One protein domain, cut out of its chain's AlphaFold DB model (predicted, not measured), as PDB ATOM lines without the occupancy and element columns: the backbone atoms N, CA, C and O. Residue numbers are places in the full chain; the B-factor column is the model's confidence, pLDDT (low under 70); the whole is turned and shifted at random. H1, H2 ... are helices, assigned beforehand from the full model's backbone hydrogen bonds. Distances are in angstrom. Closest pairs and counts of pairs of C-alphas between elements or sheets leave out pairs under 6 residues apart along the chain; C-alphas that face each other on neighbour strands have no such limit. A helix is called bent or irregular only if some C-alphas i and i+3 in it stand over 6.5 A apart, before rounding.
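What this domain is: This is residues 277 to 326 of the 533 residues of the protein "Hypothetical protein" of Percolomonas cosmopolitus (UniProt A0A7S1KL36). One long helix, H2, makes nearly the whole length, and a short helix, H1, is set at one end of it, so that the two form a lopsided L with one long arm and one short arm. The printed part has 50 residues with two named helices, H1 then H2, no named strand, and the class is all helix. The whole is extended, with a radius of gyration of the C-alphas of 18.5 A and spans of 56 by 20 by 9 A.

Where its parts are: Find C-alpha 288 at (-16.448, 102.721, -1.662); from there H2, residues 288 to 326, runs 56.6 A to C-alpha 326 at (-19.856, 79.879, -53.356). H2 is irregular: C-alphas 289 and 292 are 7.8 A apart. Before it, H1, residues 277 to 286, starts at C-alpha 277 at (-25.399, 86.306, -4.556).

How they stand to each other: Look at residues 290 to 294, with which alone H2 touches H1. The two only just touch, and only at the corner by their tight link, with 3 pairs of C-alphas within 8 A; the closest C-alphas, of Met 285 and Leu 294, are 6.4 A apart. They run opposite ways at a steep tilt of 63 degrees. In H1 every O i to N i+4 pair is within hydrogen-bond range; in H2, 31 of 35 are.

The domain as a whole: The C-alphas farthest apart, of Asn 289 and Met 326, are 57.2 A from each other. The printed part has no cut, and no printed residue is under 70 in pLDDT.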
ATOM      1  N   LYS A 277     -26.675  85.973  -3.892       85.44
ATOM      2  CA  LYS A 277     -25.399  86.306  -4.556       85.44
ATOM      3  C   LYS A 277     -25.438  87.738  -5.098       85.44
ATOM      4  O   LYS A 277     -24.591  88.544  -4.746       85.44
ATOM      5  N   MET A 278     -26.480  88.068  -5.862       80.62
ATOM      6  CA  MET A 278     -26.649  89.381  -6.491       80.62
ATOM      7  C   MET A 278     -26.746  90.526  -5.473       80.62
ATOM      8  O   MET A 278     -26.158  91.578  -5.690       80.62
ATOM      9  N   MET A 279     -27.432  90.328  -4.341       83.06
ATOM     10  CA  MET A 279     -27.475  91.333  -3.268       83.06
ATOM     11  C   MET A 279     -26.111  91.522  -2.586       83.06
ATOM     12  O   MET A 279     -25.745  92.651  -2.264       83.06
ATOM     13  N   ASN A 280     -25.338  90.446  -2.410       86.56
ATOM     14  CA  ASN A 280     -23.976  90.531  -1.876       86.56
ATOM     15  C   ASN A 280     -23.020  91.226  -2.860       86.56
ATOM     16  O   ASN A 280     -22.242  92.074  -2.432       86.56
ATOM     17  N   ASP A 281     -23.109  90.925  -4.160       82.19
ATOM     18  CA  ASP A 281     -22.350  91.611  -5.214       82.19
ATOM     19  C   ASP A 281     -22.704  93.107  -5.283       82.19
ATOM     20  O   ASP A 281     -21.807  93.945  -5.280       82.19
ATOM     21  N   LEU A 282     -23.994  93.467  -5.252       81.50
ATOM     22  CA  LEU A 282     -24.432  94.869  -5.223       81.50
ATOM     23  C   LEU A 282     -23.926  95.613  -3.978       81.50
ATOM     24  O   LEU A 282     -23.481  96.753  -4.096       81.50
ATOM     25  N   LYS A 283     -23.940  94.975  -2.800       83.94
ATOM     26  CA  LYS A 283     -23.365  95.557  -1.577       83.94
ATOM     27  C   LYS A 283     -21.854  95.766  -1.717       83.94
ATOM     28  O   LYS A 283     -21.369  96.867  -1.484       83.94
ATOM     29  N   PHE A 284     -21.137  94.742  -2.176       82.38
ATOM     30  CA  PHE A 284     -19.696  94.788  -2.429       82.38
ATOM     31  C   PHE A 284     -19.306  95.894  -3.427       82.38
ATOM     32  O   PHE A 284     -18.271  96.532  -3.249       82.38
ATOM     33  N   MET A 285     -20.138  96.148  -4.445       75.19
ATOM     34  CA  MET A 285     -19.959  97.234  -5.419       75.19
ATOM     35  C   MET A 285     -20.305  98.625  -4.858       75.19
ATOM     36  O   MET A 285     -19.749  99.616  -5.329       75.19
ATOM     37  N   ALA A 286     -21.206  98.715  -3.874       80.94
ATOM     38  CA  ALA A 286     -21.571  99.967  -3.204       80.94
ATOM     39  C   ALA A 286     -20.540 100.409  -2.145       80.94
ATOM     40  O   ALA A 286     -20.409 101.604  -1.870       80.94
ATOM     41  N   ASP A 287     -19.788  99.468  -1.569       83.31
ATOM     42  CA  ASP A 287     -18.705  99.750  -0.625       83.31
ATOM     43  C   ASP A 287     -17.561 100.526  -1.316       83.31
ATOM     44  O   ASP A 287     -16.770  99.961  -2.074       83.31
ATOM     45  N   ALA A 288     -17.415 101.821  -1.010       76.12
ATOM     46  CA  ALA A 288     -16.448 102.721  -1.662       76.12
ATOM     47  C   ALA A 288     -14.981 102.229  -1.638       76.12
ATOM     48  O   ALA A 288     -14.194 102.560  -2.530       76.12
ATOM     49  N   ASN A 289     -14.623 101.400  -0.651       78.81
ATOM     50  CA  ASN A 289     -13.300 100.786  -0.507       78.81
ATOM     51  C   ASN A 289     -12.998  99.721  -1.584       78.81
ATOM     52  O   ASN A 289     -11.832  99.447  -1.858       78.81
ATOM     53  N   ASN A 290     -14.015  99.139  -2.229       81.31
ATOM     54  CA  ASN A 290     -13.849  98.134  -3.286       81.31
ATOM     55  C   ASN A 290     -13.701  98.745  -4.692       81.31
ATOM     56  O   ASN A 290     -13.674  98.003  -5.672       81.31
ATOM     57  N   ARG A 291     -13.566 100.074  -4.830       84.94
ATOM     58  CA  ARG A 291     -13.542 100.751  -6.142       84.94
ATOM     59  C   ARG A 291     -12.457 100.249  -7.106       84.94
ATOM     60  O   ARG A 291     -12.702 100.282  -8.305       84.94
ATOM     61  N   MET A 292     -11.313  99.748  -6.625       86.00
ATOM     62  CA  MET A 292     -10.331  99.096  -7.512       86.00
ATOM     63  C   MET A 292     -10.889  97.788  -8.091       86.00
ATOM     64  O   MET A 292     -10.977  97.649  -9.300       86.00
ATOM     65  N   LYS A 293     -11.429  96.910  -7.236       84.06
ATOM     66  CA  LYS A 293     -12.059  95.639  -7.636       84.06
ATOM     67  C   LYS A 293     -13.270  95.827  -8.555       84.06
ATOM     68  O   LYS A 293     -13.621  94.923  -9.304       84.06
ATOM     69  N   LEU A 294     -13.924  96.989  -8.504       85.31
ATOM     70  CA  LEU A 294     -14.957  97.368  -9.468       85.31
ATOM     71  C   LEU A 294     -14.364  97.715 -10.846       85.31
ATOM     72  O   LEU A 294     -14.950  97.331 -11.854       85.31
ATOM     73  N   LEU A 295     -13.218  98.402 -10.897       87.38
ATOM     74  CA  LEU A 295     -12.493  98.667 -12.146       87.38
ATOM     75  C   LEU A 295     -11.936  97.374 -12.753       87.38
ATOM     76  O   LEU A 295     -12.057  97.196 -13.960       87.38
ATOM     77  N   ASP A 296     -11.430  96.453 -11.929       87.88
ATOM     78  CA  ASP A 296     -10.957  95.134 -12.370       87.88
ATOM     79  C   ASP A 296     -12.094  94.365 -13.082       87.88
ATOM     80  O   ASP A 296     -11.959  93.989 -14.244       87.88
ATOM     81  N   ARG A 297     -13.282  94.269 -12.460       83.88
ATOM     82  CA  ARG A 297     -14.487  93.672 -13.085       83.88
ATOM     83  C   ARG A 297     -14.936  94.395 -14.366       83.88
ATOM     84  O   ARG A 297     -15.465  93.762 -15.279       83.88
ATOM     85  N   MET A 298     -14.774  95.721 -14.439       84.25
ATOM     86  CA  MET A 298     -15.068  96.495 -15.655       84.25
ATOM     87  C   MET A 298     -14.057  96.209 -16.774       84.25
ATOM     88  O   MET A 298     -14.449  96.198 -17.939       84.25
ATOM     89  N   HIS A 299     -12.791  95.952 -16.435       88.00
ATOM     90  CA  HIS A 299     -11.751  95.550 -17.382       88.00
ATOM     91  C   HIS A 299     -12.021  94.144 -17.924       88.00
ATOM     92  O   HIS A 299     -12.154  93.985 -19.134       88.00
ATOM     93  N   GLU A 300     -12.239  93.165 -17.038       87.56
ATOM     94  CA  GLU A 300     -12.602  91.783 -17.395       87.56
ATOM     95  C   GLU A 300     -13.829  91.741 -18.324       87.56
ATOM     96  O   GLU A 300     -13.864  90.990 -19.304       87.56
ATOM     97  N   LYS A 301     -14.835  92.592 -18.067       85.88
ATOM     98  CA  LYS A 301     -16.002  92.721 -18.948       85.88
ATOM     99  C   LYS A 301     -15.668  93.394 -20.284       85.88
ATOM    100  O   LYS A 301     -16.133  92.921 -21.317       85.88
ATOM    101  N   ALA A 302     -14.857  94.450 -20.306       87.56
ATOM    102  CA  ALA A 302     -14.437  95.085 -21.557       87.56
ATOM    103  C   ALA A 302     -13.612  94.128 -22.443       87.56
ATOM    104  O   ALA A 302     -13.817  94.086 -23.656       87.56
ATOM    105  N   GLU A 303     -12.736  93.317 -21.847       88.31
ATOM    106  CA  GLU A 303     -11.996  92.256 -22.536       88.31
ATOM    107  C   GLU A 303     -12.940  91.185 -23.093       88.31
ATOM    108  O   GLU A 303     -12.836  90.827 -24.267       88.31
ATOM    109  N   TRP A 304     -13.917  90.729 -22.301       88.12
ATOM    110  CA  TRP A 304     -14.940  89.790 -22.768       88.12
ATOM    111  C   TRP A 304     -15.770  90.363 -23.926       88.12
ATOM    112  O   TRP A 304     -15.925  89.696 -24.950       88.12
ATOM    113  N   ASP A 305     -16.252  91.605 -23.824       86.62
ATOM    114  CA  ASP A 305     -17.017  92.263 -24.891       86.62
ATOM    115  C   ASP A 305     -16.182  92.382 -26.180       86.62
ATOM    116  O   ASP A 305     -16.689  92.092 -27.267       86.62
ATOM    117  N   MET A 306     -14.890  92.715 -26.076       86.81
ATOM    118  CA  MET A 306     -13.962  92.731 -27.214       86.81
ATOM    119  C   MET A 306     -13.777  91.336 -27.830       86.81
ATOM    120  O   MET A 306     -13.876  91.195 -29.050       86.81
ATOM    121  N   ILE A 307     -13.591  90.290 -27.016       88.69
ATOM    122  CA  ILE A 307     -13.481  88.892 -27.474       88.69
ATOM    123  C   ILE A 307     -14.769  88.439 -28.183       88.69
ATOM    124  O   ILE A 307     -14.703  87.792 -29.230       88.69
ATOM    125  N   GLN A 308     -15.948  88.808 -27.676       83.50
ATOM    126  CA  GLN A 308     -17.231  88.469 -28.300       83.50
ATOM    127  C   GLN A 308     -17.489  89.262 -29.587       83.50
ATOM    128  O   GLN A 308     -18.021  88.707 -30.555       83.50
ATOM    129  N   MET A 309     -17.101  90.542 -29.644       80.00
ATOM    130  CA  MET A 309     -17.137  91.321 -30.886       80.00
ATOM    131  C   MET A 309     -16.204  90.722 -31.938       80.00
ATOM    132  O   MET A 309     -16.614  90.581 -33.087       80.00
ATOM    133  N   GLU A 310     -15.004  90.303 -31.541       88.38
ATOM    134  CA  GLU A 310     -14.002  89.682 -32.408       88.38
ATOM    135  C   GLU A 310     -14.427  88.282 -32.887       88.38
ATOM    136  O   GLU A 310     -14.302  87.975 -34.074       88.38
ATOM    137  N   LYS A 311     -15.036  87.452 -32.027       87.56
ATOM    138  CA  LYS A 311     -15.662  86.178 -32.435       87.56
ATOM    139  C   LYS A 311     -16.785  86.419 -33.451       87.56
ATOM    140  O   LYS A 311     -16.812  85.785 -34.501       87.56
ATOM    141  N   ARG A 312     -17.664  87.396 -33.194       88.81
ATOM    142  CA  ARG A 312     -18.745  87.813 -34.111       88.81
ATOM    143  C   ARG A 312     -18.231  88.569 -35.349       88.81
ATOM    144  O   ARG A 312     -19.003  88.812 -36.278       88.81
ATOM    145  N   ARG A 313     -16.969  89.001 -35.376       91.31
ATOM    146  CA  ARG A 313     -16.307  89.579 -36.553       91.31
ATOM    147  C   ARG A 313     -15.806  88.459 -37.454       91.31
ATOM    148  O   ARG A 313     -16.322  88.342 -38.561       91.31
ATOM    149  N   ARG A 314     -14.961  87.579 -36.912       93.12
ATOM    150  CA  ARG A 314     -14.436  86.375 -37.573       93.12
ATOM    151  C   ARG A 314     -15.530  85.496 -38.165       93.12
ATOM    152  O   ARG A 314     -15.418  85.100 -39.310       93.12
ATOM    153  N   GLU A 315     -16.624  85.263 -37.443       87.94
ATOM    154  CA  GLU A 315     -17.735  84.451 -37.960       87.94
ATOM    155  C   GLU A 315     -18.458  85.103 -39.155       87.94
ATOM    156  O   GLU A 315     -18.930  84.424 -40.061       87.94
ATOM    157  N   ARG A 316     -18.507  86.441 -39.213       88.19
ATOM    158  CA  ARG A 316     -19.052  87.169 -40.373       88.19
ATOM    159  C   ARG A 316     -18.066  87.211 -41.541       88.19
ATOM    160  O   ARG A 316     -18.508  87.368 -42.673       88.19
ATOM    161  N   GLU A 317     -16.771  87.144 -41.260       91.88
ATOM    162  CA  GLU A 317     -15.704  87.078 -42.263       91.88
ATOM    163  C   GLU A 317     -15.659  85.671 -42.874       91.88
ATOM    164  O   GLU A 317     -15.872  85.565 -44.075       91.88
ATOM    165  N   ARG A 318     -15.647  84.602 -42.063       91.19
ATOM    166  CA  ARG A 318     -15.850  83.206 -42.500       91.19
ATOM    167  C   ARG A 318     -17.079  83.054 -43.401       91.19
ATOM    168  O   ARG A 318     -16.966  82.635 -44.545       91.19
ATOM    169  N   ARG A 319     -18.255  83.496 -42.936       89.00
ATOM    170  CA  ARG A 319     -19.509  83.402 -43.709       89.00
ATOM    171  C   ARG A 319     -19.545  84.312 -44.953       89.00
ATOM    172  O   ARG A 319     -20.465  84.215 -45.761       89.00
ATOM    173  N   LYS A 320     -18.599  85.247 -45.100       88.56
ATOM    174  CA  LYS A 320     -18.378  85.990 -46.349       88.56
ATOM    175  C   LYS A 320     -17.429  85.241 -47.268       88.56
ATOM    176  O   LYS A 320     -17.761  85.109 -48.430       88.56
ATOM    177  N   GLU A 321     -16.318  84.733 -46.752       91.69
ATOM    178  CA  GLU A 321     -15.357  83.905 -47.489       91.69
ATOM    179  C   GLU A 321     -16.054  82.671 -48.084       91.69
ATOM    180  O   GLU A 321     -15.862  82.360 -49.254       91.69
ATOM    181  N   GLU A 322     -16.967  82.045 -47.338       91.62
ATOM    182  CA  GLU A 322     -17.839  80.960 -47.807       91.62
ATOM    183  C   GLU A 322     -18.806  81.413 -48.912       91.62
ATOM    184  O   GLU A 322     -18.953  80.726 -49.917       91.62
ATOM    185  N   GLN A 323     -19.429  82.590 -48.780       88.31
ATOM    186  CA  GLN A 323     -20.303  83.149 -49.819       88.31
ATOM    187  C   GLN A 323     -19.517  83.587 -51.067       88.31
ATOM    188  O   GLN A 323     -20.010  83.462 -52.183       88.31
ATOM    189  N   GLU A 324     -18.305  84.104 -50.898       90.69
ATOM    190  CA  GLU A 324     -17.411  84.544 -51.968       90.69
ATOM    191  C   GLU A 324     -16.807  83.331 -52.691       90.69
ATOM    192  O   GLU A 324     -16.735  83.351 -53.918       90.69
ATOM    193  N   ALA A 325     -16.521  82.231 -51.985       90.44
ATOM    194  CA  ALA A 325     -16.203  80.931 -52.576       90.44
ATOM    195  C   ALA A 325     -17.406  80.344 -53.334       90.44
ATOM    196  O   ALA A 325     -17.272  80.009 -54.508       90.44
ATOM    197  N   MET A 326     -18.598  80.311 -52.722       89.44
ATOM    198  CA  MET A 326     -19.856  79.879 -53.356       89.44
ATOM    199  C   MET A 326     -20.147  80.650 -54.656       89.44
ATOM    200  O   MET A 326     -20.619  80.062 -55.625       89.44
TER     201      MET A 326